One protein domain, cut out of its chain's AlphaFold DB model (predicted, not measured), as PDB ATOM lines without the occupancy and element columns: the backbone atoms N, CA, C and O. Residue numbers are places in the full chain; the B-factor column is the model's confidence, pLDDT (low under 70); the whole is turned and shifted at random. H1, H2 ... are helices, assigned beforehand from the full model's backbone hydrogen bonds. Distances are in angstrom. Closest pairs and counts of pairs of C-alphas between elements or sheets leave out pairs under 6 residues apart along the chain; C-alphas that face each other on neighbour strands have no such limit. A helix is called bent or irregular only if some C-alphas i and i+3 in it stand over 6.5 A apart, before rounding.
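Overview. This is residues 7 to 118 of the 714 residues of the protein "Nitric oxide reductase NorD protein" of Inmirania thermothiophila (UniProt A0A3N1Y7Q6). Three helix pairs follow one another in a row, H1 with H2, H3 with H4 and H5 with H6, and a last helix, H7, leads away from the far end of the row as an arm whose residues 113 to 118 stick out. H4, kinked near residue 66, is in the middle: H3 packs beside it as its hairpin partner, H1 and H2 meet it from one end of the row, and H6 packs on it from the other. The printed part has 112 residues with seven named helices, H1 to H7 in order along the chain, and no named strand; the class is all helix. The whole is compact, with a radius of gyration of the C-alphas of 13.9 A, and it spans 46 by 32 by 21 A.

Arrangement. Start at H1, residues 7 to 20, and go on to H2, residues 28 to 35; they touch, H1 with its residues 7 to 13 alone, at a steep tilt of 52 degrees, opposite ways, and the closest C-alphas, of Glu 10 and Ala 31, are 4.8 A apart. Next come H3, residues 39 to 53, and H4, residues 57 to 73, a helical hairpin at a shallow tilt of 26 degrees; their closest C-alphas, of Val 49 and Ala 60, are 4.8 A apart. H4 is the hub, touching four helices. H1, H3 and H4 form a bundle, a group of three helices that touch one another; the closest C-alphas of H1 and H3 are those of Leu 16 and Glu 50, 6.0 A apart, and those of H1 and H4 are Leu 17 and Pro 57, 6.1 A apart. H2 touches residues 61 to 68 of H4 alone, at a tilt of 37 degrees that is only just steep, with the C-alphas of Pro 30 and Leu 65 closest at 4.8 A. Further on, H5, residues 76 to 93, and H6, residues 95 to 103, form a second helical hairpin, with the C-alphas of Tyr 90 and Gly 98 closest at 4.3 A. H6 touches residues 58 to 63 of H4 alone, the same way at a shallow tilt of 14 degrees; the closest C-alphas, of Leu 59 and Leu 99, are 6.3 A apart. H7, residues 105 to 117, touches no helix, but is close to H5 without clearly touching: the C-alphas of Trp 82 and Phe 105 are closest at 7.6 A. H1 and H7 are apart. In the backbone, each O i to N i+4 pair is within hydrogen-bond range in H2, H3, H5, H6 and H7, against 7 of 10 in H1 and 9 of 13 in H4.

Along the chain. Find C-alpha 7 at (7.709, 13.121, -52.812); from there H1 runs 18.9 A to C-alpha 20, and it is irregular, with C-alphas 16 and 19 8.1 A apart. H2 is 10.4 A long and H3 20.7 A. Look for C-alpha 57 at (3.684, 21.125, -34.247), where H4 begins; it is 24.2 A long and irregular, with C-alphas 65 and 68 7.3 A apart at its kink of 60 degrees. H5 is 25.5 A long, H6 12.2 A and H7 17.9 A, ending at C-alpha 117, (6.927, 54.585, -41.334).

Size, cuts and confidence. The two C-alphas farthest apart are those of Ser 23 and Ala 118, 47.2 A. The printed part has no cut. The link from H1 to H2 is short, the other five are tight, and no link is long. The mean pLDDT of the printed part is 91.4, and no printed residue is under 70.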
ATOM      1  N   GLU A   7       7.611  14.303 -53.663       87.81
ATOM      2  CA  GLU A   7       7.709  13.121 -52.812       87.81
ATOM      3  C   GLU A   7       8.816  13.257 -51.752       87.81
ATOM      4  O   GLU A   7       8.655  12.821 -50.616       87.81
ATOM      5  N   ALA A   8       9.937  13.905 -52.091       89.06
ATOM      6  CA  ALA A   8      11.042  14.108 -51.155       89.06
ATOM      7  C   ALA A   8      10.709  15.162 -50.085       89.06
ATOM      8  O   ALA A   8      11.099  15.018 -48.927       89.06
ATOM      9  N   VAL A   9       9.982  16.217 -50.471       90.19
ATOM     10  CA  VAL A   9       9.516  17.259 -49.542       90.19
ATOM     11  C   VAL A   9       8.398  16.718 -48.652       90.19
ATOM     12  O   VAL A   9       8.377  17.006 -47.459       90.19
ATOM     13  N   GLU A  10       7.504  15.904 -49.215       92.75
ATOM     14  CA  GLU A  10       6.422  15.239 -48.487       92.75
ATOM     15  C   GLU A  10       6.972  14.291 -47.424       92.75
ATOM     16  O   GLU A  10       6.678  14.485 -46.250       92.75
ATOM     17  N   ALA A  11       7.898  13.397 -47.787       92.00
ATOM     18  CA  ALA A  11       8.531  12.488 -46.831       92.00
ATOM     19  C   ALA A  11       9.286  13.215 -45.702       92.00
ATOM     20  O   ALA A  11       9.412  12.697 -44.593       92.00
ATOM     21  N   GLN A  12       9.829  14.409 -45.966       92.94
ATOM     22  CA  GLN A  12      10.453  15.227 -44.927       92.94
ATOM     23  C   GLN A  12       9.406  15.845 -43.993       92.94
ATOM     24  O   GLN A  12       9.588  15.808 -42.778       92.94
ATOM     25  N   LEU A  13       8.322  16.396 -44.538       92.75
ATOM     26  CA  LEU A  13       7.236  16.972 -43.747       92.75
ATOM     27  C   LEU A  13       6.466  15.917 -42.950       92.75
ATOM     28  O   LEU A  13       6.085  16.213 -41.824       92.75
ATOM     29  N   ASP A  14       6.286  14.705 -43.480       92.31
ATOM     30  CA  ASP A  14       5.670  13.589 -42.755       92.31
ATOM     31  C   ASP A  14       6.444  13.267 -41.473       92.31
ATOM     32  O   ASP A  14       5.840  13.103 -40.418       92.31
ATOM     33  N   ARG A  15       7.784  13.270 -41.537       93.00
ATOM     34  CA  ARG A  15       8.636  13.092 -40.350       93.00
ATOM     35  C   ARG A  15       8.560  14.273 -39.387       93.00
ATOM     36  O   ARG A  15       8.528  14.072 -38.181       93.00
ATOM     37  N   LEU A  16       8.581  15.503 -39.902       91.62
ATOM     38  CA  LEU A  16       8.603  16.701 -39.055       91.62
ATOM     39  C   LEU A  16       7.252  16.966 -38.382       91.62
ATOM     40  O   LEU A  16       7.216  17.482 -37.274       91.62
ATOM     41  N   LEU A  17       6.140  16.648 -39.042       93.31
ATOM     42  CA  LEU A  17       4.794  17.023 -38.607       93.31
ATOM     43  C   LEU A  17       3.973  15.834 -38.096       93.31
ATOM     44  O   LEU A  17       2.780  16.005 -37.861       93.31
ATOM     45  N   GLU A  18       4.585  14.662 -37.893       92.06
ATOM     46  CA  GLU A  18       3.922  13.411 -37.487       92.06
ATOM     47  C   GLU A  18       2.890  13.616 -36.365       92.06
ATOM     48  O   GLU A  18       1.773  13.112 -36.445       92.06
ATOM     49  N   ALA A  19       3.220  14.453 -35.375       88.56
ATOM     50  CA  ALA A  19       2.379  14.731 -34.211       88.56
ATOM     51  C   ALA A  19       1.011  15.376 -34.527       88.56
ATOM     52  O   ALA A  19       0.118  15.345 -33.683       88.56
ATOM     53  N   VAL A  20       0.841  15.987 -35.704       89.56
ATOM     54  CA  VAL A  20      -0.381  16.721 -36.098       89.56
ATOM     55  C   VAL A  20      -1.033  16.189 -37.372       89.56
ATOM     56  O   VAL A  20      -2.076  16.701 -37.792       89.56
ATOM     57  N   LEU A  21      -0.449  15.170 -38.004       91.50
ATOM     58  CA  LEU A  21      -1.011  14.550 -39.200       91.50
ATOM     59  C   LEU A  21      -2.127  13.559 -38.842       91.50
ATOM     60  O   LEU A  21      -2.148  12.934 -37.786       91.50
ATOM     61  N   SER A  22      -3.104  13.431 -39.737       89.88
ATOM     62  CA  SER A  22      -4.221  12.492 -39.604       89.88
ATOM     63  C   SER A  22      -4.755  12.093 -40.977       89.88
ATOM     64  O   SER A  22      -4.374  12.662 -41.999       89.88
ATOM     65  N   SER A  23      -5.729  11.183 -41.016       81.25
ATOM     66  CA  SER A  23      -6.387  10.772 -42.265       81.25
ATOM     67  C   SER A  23      -7.028  11.924 -43.055       81.25
ATOM     68  O   SER A  23      -7.228  11.791 -44.258       81.25
ATOM     69  N   ARG A  24      -7.333  13.062 -42.410       80.88
ATOM     70  CA  ARG A  24      -7.887  14.266 -43.063       80.88
ATOM     71  C   ARG A  24      -6.882  15.415 -43.202       80.88
ATOM     72  O   ARG A  24      -7.209  16.424 -43.818       80.88
ATOM     73  N   ARG A  25      -5.685  15.288 -42.620       86.00
ATOM     74  CA  ARG A  25      -4.651  16.333 -42.567       86.00
ATOM     75  C   ARG A  25      -3.300  15.712 -42.907       86.00
ATOM     76  O   ARG A  25      -2.665  15.125 -42.041       86.00
ATOM     77  N   THR A  26      -2.895  15.828 -44.169       92.38
ATOM     78  CA  THR A  26      -1.694  15.184 -44.727       92.38
ATOM     79  C   THR A  26      -0.620  16.208 -45.103       92.38
ATOM     80  O   THR A  26      -0.918  17.387 -45.314       92.38
ATOM     81  N   ALA A  27       0.633  15.765 -45.239       90.88
ATOM     82  CA  ALA A  27       1.730  16.619 -45.695       90.88
ATOM     83  C   ALA A  27       1.675  16.951 -47.201       90.88
ATOM     84  O   ALA A  27       2.318  17.906 -47.638       90.88
ATOM     85  N   ALA A  28       0.863  16.239 -47.988       90.25
ATOM     86  CA  ALA A  28       0.767  16.372 -49.446       90.25
ATOM     87  C   ALA A  28       0.486  17.800 -49.948       90.25
ATOM     88  O   ALA A  28       1.002  18.235 -50.981       90.25
ATOM     89  N   ALA A  29      -0.390  18.543 -49.264       88.50
ATOM     90  CA  ALA A  29      -0.724  19.915 -49.652       88.50
ATOM     91  C   ALA A  29       0.431  20.902 -49.367       88.50
ATOM     92  O   ALA A  29       0.870  21.561 -50.315       88.50
ATOM     93  N   PRO A  30       0.986  20.976 -48.137       91.00
ATOM     94  CA  PRO A  30       2.173  21.787 -47.879       91.00
ATOM     95  C   PRO A  30       3.388  21.366 -48.726       91.00
ATOM     96  O   PRO A  30       4.102  22.227 -49.236       91.00
ATOM     97  N   ALA A  31       3.593  20.065 -48.963       92.19
ATOM     98  CA  ALA A  31       4.698  19.552 -49.775       92.19
ATOM     99  C   ALA A  31       4.646  20.048 -51.223       92.19
ATOM    100  O   ALA A  31       5.641  20.563 -51.739       92.19
ATOM    101  N   ARG A  32       3.471  19.970 -51.866       90.25
ATOM    102  CA  ARG A  32       3.260  20.519 -53.216       90.25
ATOM    103  C   ARG A  32       3.537  22.018 -53.271       90.25
ATOM    104  O   ARG A  32       4.153  22.491 -54.225       90.25
ATOM    105  N   ALA A  33       3.113  22.752 -52.246       86.75
ATOM    106  CA  ALA A  33       3.289  24.196 -52.180       86.75
ATOM    107  C   ALA A  33       4.775  24.585 -52.005       86.75
ATOM    108  O   ALA A  33       5.283  25.444 -52.728       86.75
ATOM    109  N   LEU A  34       5.505  23.900 -51.117       91.62
ATOM    110  CA  LEU A  34       6.935  24.125 -50.874       91.62
ATOM    111  C   LEU A  34       7.825  23.649 -52.033       91.62
ATOM    112  O   LEU A  34       8.833  24.289 -52.341       91.62
ATOM    113  N   ALA A  35       7.478  22.551 -52.712       90.50
ATOM    114  CA  ALA A  35       8.252  22.019 -53.837       90.50
ATOM    115  C   ALA A  35       8.389  23.026 -54.995       90.50
ATOM    116  O   ALA A  35       9.410  23.032 -55.690       90.50
ATOM    117  N   GLY A  36       7.403  23.918 -55.158       87.25
ATOM    118  CA  GLY A  36       7.412  25.002 -56.144       87.25
ATOM    119  C   GLY A  36       8.353  26.172 -55.827       87.25
ATOM    120  O   GLY A  36       8.617  26.982 -56.715       87.25
ATOM    121  N   MET A  37       8.882  26.271 -54.603       91.94
ATOM    122  CA  MET A  37       9.772  27.360 -54.185       91.94
ATOM    123  C   MET A  37      11.211  27.174 -54.689       91.94
ATOM    124  O   MET A  37      11.675  26.059 -54.958       91.94
ATOM    125  N   ALA A  38      11.958  28.281 -54.761       91.06
ATOM    126  CA  ALA A  38      13.392  28.252 -55.040       91.06
ATOM    127  C   ALA A  38      14.144  27.416 -53.977       91.06
ATOM    128  O   ALA A  38      13.778  27.481 -52.802       91.06
ATOM    129  N   PRO A  39      15.212  26.672 -54.336       90.81
ATOM    130  CA  PRO A  39      15.868  25.733 -53.419       90.81
ATOM    131  C   PRO A  39      16.311  26.342 -52.081       90.81
ATOM    132  O   PRO A  39      16.069  25.744 -51.037       90.81
ATOM    133  N   ALA A  40      16.897  27.544 -52.101       89.50
ATOM    134  CA  ALA A  40      17.340  28.236 -50.890       89.50
ATOM    135  C   ALA A  40      16.164  28.651 -49.986       89.50
ATOM    136  O   ALA A  40      16.192  28.390 -48.786       89.50
ATOM    137  N   ALA A  41      15.105  29.223 -50.574       90.88
ATOM    138  CA  ALA A  41      13.892  29.618 -49.856       90.88
ATOM    139  C   ALA A  41      13.160  28.404 -49.264       90.88
ATOM    140  O   ALA A  41      12.719  28.443 -48.119       90.88
ATOM    141  N   ARG A  42      13.081  27.297 -50.016       94.38
ATOM    142  CA  ARG A  42      12.508  26.033 -49.536       94.38
ATOM    143  C   ARG A  42      13.294  25.478 -48.350       94.38
ATOM    144  O   ARG A  42      12.689  25.087 -47.360       94.38
ATOM    145  N   ALA A  43      14.624  25.438 -48.446       92.56
ATOM    146  CA  ALA A  43      15.471  24.939 -47.365       92.56
ATOM    147  C   ALA A  43      15.324  25.783 -46.091       92.56
ATOM    148  O   ALA A  43      15.266  25.237 -44.997       92.56
ATOM    149  N   GLU A  44      15.228  27.107 -46.221       94.06
ATOM    150  CA  GLU A  44      14.978  28.002 -45.089       94.06
ATOM    151  C   GLU A  44      13.598  27.789 -44.461       94.06
ATOM    152  O   GLU A  44      13.507  27.667 -43.241       94.06
ATOM    153  N   ALA A  45      12.540  27.696 -45.270       93.88
ATOM    154  CA  ALA A  45      11.195  27.419 -44.776       93.88
ATOM    155  C   ALA A  45      11.132  26.078 -44.024       93.88
ATOM    156  O   ALA A  45      10.584  26.017 -42.929       93.88
ATOM    157  N   LEU A  46      11.747  25.022 -44.571       94.56
ATOM    158  CA  LEU A  46      11.798  23.705 -43.929       94.56
ATOM    159  C   LEU A  46      12.567  23.722 -42.602       94.56
ATOM    160  O   LEU A  46      12.122  23.074 -41.662       94.56
ATOM    161  N   ARG A  47      13.657  24.498 -42.487       94.69
ATOM    162  CA  ARG A  47      14.354  24.683 -41.201       94.69
ATOM    163  C   ARG A  47      13.453  25.329 -40.150       94.69
ATOM    164  O   ARG A  47      13.445  24.889 -39.010       94.69
ATOM    165  N   TRP A  48      12.681  26.353 -40.514       94.12
ATOM    166  CA  TRP A  48      11.743  26.969 -39.570       94.12
ATOM    167  C   TRP A  48      10.590  26.038 -39.189       94.12
ATOM    168  O   TRP A  48      10.180  26.030 -38.032       94.12
ATOM    169  N   VAL A  49      10.097  25.225 -40.128       95.38
ATOM    170  CA  VAL A  49       9.109  24.175 -39.830       95.38
ATOM    171  C   VAL A  49       9.684  23.160 -38.843       95.38
ATOM    172  O   VAL A  49       9.006  22.821 -37.884       95.38
ATOM    173  N   GLU A  50      10.930  22.724 -39.027       94.44
ATOM    174  CA  GLU A  50      11.623  21.821 -38.099       94.44
ATOM    175  C   GLU A  50      11.782  22.434 -36.700       94.44
ATOM    176  O   GLU A  50      11.434  21.792 -35.710       94.44
ATOM    177  N   VAL A  51      12.218  23.696 -36.615       92.06
ATOM    178  CA  VAL A  51      12.345  24.426 -35.341       92.06
ATOM    179  C   VAL A  51      11.005  24.508 -34.612       92.06
ATOM    180  O   VAL A  51      10.934  24.215 -33.420       92.06
ATOM    181  N   LEU A  52       9.932  24.880 -35.314       92.50
ATOM    182  CA  LEU A  52       8.605  24.971 -34.706       92.50
ATOM    183  C   LEU A  52       8.043  23.597 -34.345       92.50
ATOM    184  O   LEU A  52       7.368  23.477 -33.329       92.50
ATOM    185  N   ALA A  53       8.307  22.562 -35.142       92.69
ATOM    186  CA  ALA A  53       7.735  21.236 -34.938       92.69
ATOM    187  C   ALA A  53       8.164  20.593 -33.614       92.69
ATOM    188  O   ALA A  53       7.375  19.868 -33.013       92.69
ATOM    189  N   ALA A  54       9.374  20.904 -33.140       89.12
ATOM    190  CA  ALA A  54       9.918  20.358 -31.901       89.12
ATOM    191  C   ALA A  54       9.099  20.728 -30.649       89.12
ATOM    192  O   ALA A  54       9.033  19.937 -29.711       89.12
ATOM    193  N   ALA A  55       8.476  21.911 -30.629       86.31
ATOM    194  CA  ALA A  55       7.725  22.413 -29.470       86.31
ATOM    195  C   ALA A  55       6.250  22.725 -29.780       86.31
ATOM    196  O   ALA A  55       5.389  22.621 -28.908       86.31
ATOM    197  N   HIS A  56       5.941  23.086 -31.027       93.25
ATOM    198  CA  HIS A  56       4.645  23.609 -31.453       93.25
ATOM    199  C   HIS A  56       4.250  23.069 -32.842       93.25
ATOM    200  O   HIS A  56       4.200  23.818 -33.827       93.25
ATOM    201  N   PRO A  57       3.920  21.772 -32.955       91.50
ATOM    202  CA  PRO A  57       3.684  21.125 -34.247       91.50
ATOM    203  C   PRO A  57       2.491  21.718 -35.021       91.50
ATOM    204  O   PRO A  57       2.475  21.717 -36.252       91.50
ATOM    205  N   GLU A  58       1.527  22.322 -34.321       92.50
ATOM    206  CA  GLU A  58       0.392  23.026 -34.933       92.50
ATOM    207  C   GLU A  58       0.812  24.309 -35.670       92.50
ATOM    208  O   GLU A  58       0.415  24.529 -36.819       92.50
ATOM    209  N   LEU A  59       1.684  25.119 -35.055       94.00
ATOM    210  CA  LEU A  59       2.284  26.294 -35.697       94.00
ATOM    211  C   LEU A  59       3.170  25.875 -36.877       94.00
ATOM    212  O   LEU A  59       3.128  26.506 -37.932       94.00
ATOM    213  N   ALA A  60       3.924  24.782 -36.726       94.94
ATOM    214  CA  ALA A  60       4.805  24.253 -37.764       94.94
ATOM    215  C   ALA A  60       4.039  23.830 -39.025       94.94
ATOM    216  O   ALA A  60       4.398  24.224 -40.139       94.94
ATOM    217  N   TYR A  61       2.940  23.086 -38.864       94.81
ATOM    218  CA  TYR A  61       2.085  22.707 -39.989       94.81
ATOM    219  C   TYR A  61       1.473  23.937 -40.662       94.81
ATOM    220  O   TYR A  61       1.404  24.007 -41.894       94.81
ATOM    221  N   ARG A  62       1.040  24.931 -39.874       94.94
ATOM    222  CA  ARG A  62       0.469  26.150 -40.447       94.94
ATOM    223  C   ARG A  62       1.510  26.962 -41.218       94.94
ATOM    224  O   ARG A  62       1.225  27.384 -42.339       94.94
ATOM    225  N   LEU A  63       2.724  27.099 -40.687       95.31
ATOM    226  CA  LEU A  63       3.841  27.731 -41.386       95.31
ATOM    227  C   LEU A  63       4.142  27.032 -42.717       95.31
ATOM    228  O   LEU A  63       4.304  27.714 -43.727       95.31
ATOM    229  N   ALA A  64       4.169  25.696 -42.749       94.69
ATOM    230  CA  ALA A  64       4.443  24.936 -43.972       94.69
ATOM    231  C   ALA A  64       3.451  25.262 -45.105       94.69
ATOM    232  O   ALA A  64       3.841  25.334 -46.271       94.69
ATOM    233  N   LEU A  65       2.180  25.513 -44.770       93.25
ATOM    234  CA  LEU A  65       1.162  25.948 -45.733       93.25
ATOM    235  C   LEU A  65       1.361  27.395 -46.202       93.25
ATOM    236  O   LEU A  65       1.124  27.699 -47.371       93.25
ATOM    237  N   MET A  66       1.768  28.292 -45.304       93.94
ATOM    238  CA  MET A  66       1.867  29.730 -45.587       93.94
ATOM    239  C   MET A  66       3.200  30.145 -46.217       93.94
ATOM    240  O   MET A  66       3.267  31.163 -46.911       93.94
ATOM    241  N   ALA A  67       4.258  29.359 -46.012       93.88
ATOM    242  CA  ALA A  67       5.620  29.691 -46.409       93.88
ATOM    243  C   ALA A  67       5.770  30.124 -47.884       93.88
ATOM    244  O   ALA A  67       6.434  31.135 -48.112       93.88
ATOM    245  N   PRO A  68       5.131  29.490 -48.891       92.88
ATOM    246  CA  PRO A  68       5.260  29.933 -50.283       92.88
ATOM    247  C   PRO A  68       4.742  31.355 -50.534       92.88
ATOM    248  O   PRO A  68       5.333  32.096 -51.320       92.88
ATOM    249  N   ALA A  69       3.656  31.750 -49.863       91.94
ATOM    250  CA  ALA A  69       3.104  33.097 -49.980       91.94
ATOM    251  C   ALA A  69       3.990  34.119 -49.254       91.94
ATOM    252  O   ALA A  69       4.340  35.145 -49.837       91.94
ATOM    253  N   VAL A  70       4.413  33.800 -48.026       94.31
ATOM    254  CA  VAL A  70       5.215  34.689 -47.169       94.31
ATOM    255  C   VAL A  70       6.620  34.919 -47.740       94.31
ATOM    256  O   VAL A  70       7.050  36.063 -47.870       94.31
ATOM    257  N   TRP A  71       7.328  33.867 -48.170       94.06
ATOM    258  CA  TRP A  71       8.694  33.978 -48.714       94.06
ATOM    259  C   TRP A  71       8.771  34.729 -50.044       94.06
ATOM    260  O   TRP A  71       9.857  35.134 -50.455       94.06
ATOM    261  N   ARG A  72       7.638  34.920 -50.727       91.31
ATOM    262  CA  ARG A  72       7.570  35.719 -51.954       91.31
ATOM    263  C   ARG A  72       7.590  37.224 -51.671       91.31
ATOM    264  O   ARG A  72       8.005  37.983 -52.540       91.31
ATOM    265  N   VAL A  73       7.112  37.651 -50.500       91.44
ATOM    266  CA  VAL A  73       6.856  39.071 -50.190       91.44
ATOM    267  C   VAL A  73       7.644  39.606 -48.991       91.44
ATOM    268  O   VAL A  73       7.757  40.822 -48.846       91.44
ATOM    269  N   ALA A  74       8.174  38.727 -48.142       91.81
ATOM    270  CA  ALA A  74       8.940  39.069 -46.949       91.81
ATOM    271  C   ALA A  74      10.419  38.735 -47.133       91.81
ATOM    272  O   ALA A  74      10.732  37.677 -47.675       91.81
ATOM    273  N   ASP A  75      11.319  39.584 -46.639       92.62
ATOM    274  CA  ASP A  75      12.745  39.268 -46.511       92.62
ATOM    275  C   ASP A  75      13.033  38.438 -45.243       92.62
ATOM    276  O   ASP A  75      12.129  38.118 -44.473       92.62
ATOM    277  N   ALA A  76      14.292  38.045 -45.030       90.94
ATOM    278  CA  ALA A  76      14.669  37.202 -43.892       90.94
ATOM    279  C   ALA A  76      14.364  37.853 -42.533       90.94
ATOM    280  O   ALA A  76      13.829  37.187 -41.648       90.94
ATOM    281  N   ALA A  77      14.638  39.152 -42.388       88.62
ATOM    282  CA  ALA A  77      14.432  39.877 -41.137       88.62
ATOM    283  C   ALA A  77      12.941  40.011 -40.793       88.62
ATOM    284  O   ALA A  77      12.542  39.817 -39.643       88.62
ATOM    285  N   LEU A  78      12.098  40.295 -41.790       91.19
ATOM    286  CA  LEU A  78      10.654  40.400 -41.611       91.19
ATOM    287  C   LEU A  78      10.035  39.044 -41.249       91.19
ATOM    288  O   LEU A  78       9.168  38.987 -40.379       91.19
ATOM    289  N   ARG A  79      10.499  37.955 -41.878       94.31
ATOM    290  CA  ARG A  79      10.058  36.590 -41.552       94.31
ATOM    291  C   ARG A  79      10.429  36.201 -40.130       94.31
ATOM    292  O   ARG A  79       9.582  35.686 -39.409       94.31
ATOM    293  N   GLU A  80      11.664  36.467 -39.719       92.50
ATOM    294  CA  GLU A  80      12.115  36.164 -38.363       92.50
ATOM    295  C   GLU A  80      11.314  36.947 -37.314       92.50
ATOM    296  O   GLU A  80      10.851  36.361 -36.337       92.50
ATOM    297  N   ALA A  81      11.085  38.247 -37.530       92.06
ATOM    298  CA  ALA A  81      10.275  39.064 -36.628       92.06
ATOM    299  C   ALA A  81       8.826  38.558 -36.513       92.06
ATOM    300  O   ALA A  81       8.283  38.509 -35.412       92.06
ATOM    301  N   TRP A  82       8.217  38.149 -37.630       94.88
ATOM    302  CA  TRP A  82       6.868  37.577 -37.651       94.88
ATOM    303  C   TRP A  82       6.783  36.266 -36.870       94.88
ATOM    304  O   TRP A  82       5.885  36.092 -36.047       94.88
ATOM    305  N   LEU A  83       7.736  35.356 -37.091       94.38
ATOM    306  CA  LEU A  83       7.778  34.067 -36.400       94.38
ATOM    307  C   LEU A  83       8.019  34.231 -34.897       94.38
ATOM    308  O   LEU A  83       7.376  33.545 -34.106       94.38
ATOM    309  N   ARG A  84       8.889  35.168 -34.496       93.19
ATOM    310  CA  ARG A  84       9.088  35.515 -33.081       93.19
ATOM    311  C   ARG A  84       7.807  36.050 -32.442       93.19
ATOM    312  O   ARG A  84       7.439  35.579 -31.377       93.19
ATOM    313  N   GLU A  85       7.086  36.961 -33.099       92.25
ATOM    314  CA  GLU A  85       5.827  37.492 -32.548       92.25
ATOM    315  C   GLU A  85       4.731  36.417 -32.450       92.25
ATOM    316  O   GLU A  85       3.945  36.424 -31.503       92.25
ATOM    317  N   ALA A  86       4.699  35.463 -33.385       93.69
ATOM    318  CA  ALA A  86       3.789  34.322 -33.313       93.69
ATOM    319  C   ALA A  86       4.105  33.396 -32.123       93.69
ATOM    320  O   ALA A  86       3.178  32.944 -31.450       93.69
ATOM    321  N   LEU A  87       5.389  33.147 -31.838       92.69
ATOM    322  CA  LEU A  87       5.829  32.388 -30.660       92.69
ATOM    323  C   LEU A  87       5.515  33.135 -29.358       92.69
ATOM    324  O   LEU A  87       4.882  32.577 -28.471       92.69
ATOM    325  N   ASP A  88       5.826  34.426 -29.287       89.81
ATOM    326  CA  ASP A  88       5.499  35.270 -28.137       89.81
ATOM    327  C   ASP A  88       3.983  35.308 -27.852       89.81
ATOM    328  O   ASP A  88       3.540  35.339 -26.701       89.81
ATOM    329  N   ALA A  89       3.156  35.337 -28.905       90.69
ATOM    330  CA  ALA A  89       1.705  35.264 -28.778       90.69
ATOM    331  C   ALA A  89       1.243  33.882 -28.297       90.69
ATOM    332  O   ALA A  89       0.319  33.808 -27.484       90.69
ATOM    333  N   TYR A  90       1.893  32.810 -28.757       92.00
ATOM    334  CA  TYR A  90       1.653  31.454 -28.273       92.00
ATOM    335  C   TYR A  90       1.976  31.323 -26.781       92.00
ATOM    336  O   TYR A  90       1.148  30.825 -26.024       92.00
ATOM    337  N   ASP A  91       3.126  31.827 -26.337       88.19
ATOM    338  CA  ASP A  91       3.553  31.732 -24.939       88.19
ATOM    339  C   ASP A  91       2.610  32.484 -23.991       88.19
ATOM    340  O   ASP A  91       2.351  32.040 -22.872       88.19
ATOM    341  N   ARG A  92       2.047  33.613 -24.444       88.56
ATOM    342  CA  ARG A  92       1.105  34.417 -23.647       88.56
ATOM    343  C   ARG A  92      -0.339  33.920 -23.694       88.56
ATOM    344  O   ARG A  92      -1.053  34.054 -22.705       88.56
ATOM    345  N   GLY A  93      -0.800  33.448 -24.852       86.31
ATOM    346  CA  GLY A  93      -2.225  33.228 -25.144       86.31
ATOM    347  C   GLY A  93      -2.570  31.832 -25.660       86.31
ATOM    348  O   GLY A  93      -3.716  31.580 -26.036       86.31
ATOM    349  N   GLY A  94      -1.596  30.925 -25.696       90.62
ATOM    350  CA  GLY A  94      -1.733  29.565 -26.199       90.62
ATOM    351  C   GLY A  94      -1.839  29.469 -27.725       90.62
ATOM    352  O   GLY A  94      -1.670  30.430 -28.477       90.62
ATOM    353  N   MET A  95      -2.167  28.264 -28.193       92.69
ATOM    354  CA  MET A  95      -2.152  27.888 -29.612       92.69
ATOM    355  C   MET A  95      -2.934  28.826 -30.535       92.69
ATOM    356  O   MET A  95      -2.426  29.207 -31.589       92.69
ATOM    357  N   LEU A  96      -4.158  29.202 -30.155       93.62
ATOM    358  CA  LEU A  96      -5.018  30.034 -30.999       93.62
ATOM    359  C   LEU A  96      -4.429  31.434 -31.218       93.62
ATOM    360  O   LEU A  96      -4.547  31.969 -32.317       93.62
ATOM    361  N   ALA A  97      -3.755  32.002 -30.214       90.75
ATOM    362  CA  ALA A  97      -3.118  33.311 -30.327       90.75
ATOM    363  C   ALA A  97      -1.924  33.282 -31.295       90.75
ATOM    364  O   ALA A  97      -1.813  34.155 -32.154       90.75
ATOM    365  N   GLY A  98      -1.079  32.249 -31.217       93.12
ATOM    366  CA  GLY A  98       0.032  32.073 -32.159       93.12
ATOM    367  C   GLY A  98      -0.445  31.833 -33.596       93.12
ATOM    368  O   GLY A  98       0.062  32.452 -34.533       93.12
ATOM    369  N   LEU A  99      -1.472  30.991 -33.781       95.00
ATOM    370  CA  LEU A  99      -2.067  30.747 -35.100       95.00
ATOM    371  C   LEU A  99      -2.692  32.013 -35.692       95.00
ATOM    372  O   LEU A  99      -2.516  32.261 -36.880       95.00
ATOM    373  N   ALA A 100      -3.344  32.848 -34.879       94.00
ATOM    374  CA  ALA A 100      -3.918  34.109 -35.340       94.00
ATOM    375  C   ALA A 100      -2.856  35.075 -35.898       94.00
ATOM    376  O   ALA A 100      -3.107  35.745 -36.899       94.00
ATOM    377  N   VAL A 101      -1.657  35.129 -35.299       93.56
ATOM    378  CA  VAL A 101      -0.538  35.934 -35.826       93.56
ATOM    379  C   VAL A 101      -0.005  35.354 -37.135       93.56
ATOM    380  O   VAL A 101       0.285  36.116 -38.064       93.56
ATOM    381  N   LEU A 102       0.103  34.023 -37.239       94.94
ATOM    382  CA  LEU A 102       0.500  33.391 -38.496       94.94
ATOM    383  C   LEU A 102      -0.525  33.701 -39.599       94.94
ATOM    384  O   LEU A 102      -0.173  34.262 -40.633       94.94
ATOM    385  N   ASP A 103      -1.801  33.430 -39.345       94.62
ATOM    386  CA  ASP A 103      -2.902  33.650 -40.288       94.62
ATOM    387  C   ASP A 103      -3.040  35.112 -40.708       94.62
ATOM    388  O   ASP A 103      -3.339  35.412 -41.865       94.62
ATOM    389  N   GLY A 104      -2.770  36.025 -39.777       93.69
ATOM    390  CA  GLY A 104      -2.835  37.465 -39.964       93.69
ATOM    391  C   GLY A 104      -1.609  38.099 -40.621       93.69
ATOM    392  O   GLY A 104      -1.459  39.313 -40.493       93.69
ATOM    393  N   PHE A 105      -0.734  37.350 -41.307       94.25
ATOM    394  CA  PHE A 105       0.551  37.857 -41.818       94.25
ATOM    395  C   PHE A 105       0.458  39.191 -42.584       94.25
ATOM    396  O   PHE A 105       1.236  40.099 -42.306       94.25
ATOM    397  N   GLU A 106      -0.482  39.354 -43.522       91.38
ATOM    398  CA  GLU A 106      -0.582  40.603 -44.301       91.38
ATOM    399  C   GLU A 106      -1.018  41.794 -43.435       91.38
ATOM    400  O   GLU A 106      -0.462  42.885 -43.558       91.38
ATOM    401  N   ALA A 107      -1.953  41.586 -42.503       89.50
ATOM    402  CA  ALA A 107      -2.353  42.619 -41.550       89.50
ATOM    403  C   ALA A 107      -1.202  42.954 -40.588       89.50
ATOM    404  O   ALA A 107      -0.919  44.124 -40.334       89.50
ATOM    405  N   TRP A 108      -0.492  41.938 -40.097       93.06
ATOM    406  CA  TRP A 108       0.698  42.095 -39.267       93.06
ATOM    407  C   TRP A 108       1.787  42.899 -39.990       93.06
ATOM    408  O   TRP A 108       2.291  43.884 -39.452       93.06
ATOM    409  N   ARG A 109       2.083  42.540 -41.242       90.88
ATOM    410  CA  ARG A 109       3.062  43.215 -42.099       90.88
ATOM    411  C   ARG A 109       2.671  44.664 -42.354       90.88
ATOM    412  O   ARG A 109       3.530  45.536 -42.261       90.88
ATOM    413  N   ALA A 110       1.398  44.925 -42.650       86.56
ATOM    414  CA  ALA A 110       0.889  46.275 -42.859       86.56
ATOM    415  C   ALA A 110       1.025  47.134 -41.592       86.56
ATOM    416  O   ALA A 110       1.548  48.243 -41.674       86.56
ATOM    417  N   ARG A 111       0.648  46.608 -40.416       87.56
ATOM    418  CA  ARG A 111       0.835  47.304 -39.128       87.56
ATOM    419  C   ARG A 111       2.304  47.612 -38.864       87.56
ATOM    420  O   ARG A 111       2.635  48.742 -38.533       87.56
ATOM    421  N   ARG A 112       3.194  46.639 -39.071       86.75
ATOM    422  CA  ARG A 112       4.633  46.813 -38.843       86.75
ATOM    423  C   ARG A 112       5.260  47.813 -39.815       86.75
ATOM    424  O   ARG A 112       6.107  48.605 -39.416       86.75
ATOM    425  N   ALA A 113       4.832  47.807 -41.077       84.44
ATOM    426  CA  ALA A 113       5.244  48.807 -42.054       84.44
ATOM    427  C   ALA A 113       4.752  50.210 -41.663       84.44
ATOM    428  O   ALA A 113       5.532  51.158 -41.718       84.44
ATOM    429  N   ALA A 114       3.502  50.337 -41.203       83.25
ATOM    430  CA  ALA A 114       2.960  51.598 -40.699       83.25
ATOM    431  C   ALA A 114       3.706  52.080 -39.446       83.25
ATOM    432  O   ALA A 114       4.022  53.256 -39.341       83.25
ATOM    433  N   GLU A 115       4.056  51.188 -38.517       86.56
ATOM    434  CA  GLU A 115       4.881  51.516 -37.348       86.56
ATOM    435  C   GLU A 115       6.295  51.962 -37.720       86.56
ATOM    436  O   GLU A 115       6.790  52.926 -37.145       86.56
ATOM    437  N   ALA A 116       6.930  51.305 -38.693       86.44
ATOM    438  CA  ALA A 116       8.252  51.691 -39.179       86.44
ATOM    439  C   ALA A 116       8.230  53.031 -39.937       86.44
ATOM    440  O   ALA A 116       9.192  53.798 -39.879       86.44
ATOM    441  N   ALA A 117       7.137  53.316 -40.649       90.81
ATOM    442  CA  ALA A 117       6.927  54.585 -41.334       90.81
ATOM    443  C   ALA A 117       6.479  55.705 -40.384       90.81
ATOM    444  O   ALA A 117       6.684  56.878 -40.696       90.81
ATOM    445  N   ALA A 118       5.875  55.374 -39.243       93.38
ATOM    446  CA  ALA A 118       5.354  56.354 -38.308       93.38
ATOM    447  C   ALA A 118       6.466  57.223 -37.725       93.38
ATOM    448  O   ALA A 118       7.570  56.753 -37.448       93.38
TER     449      ALA A 118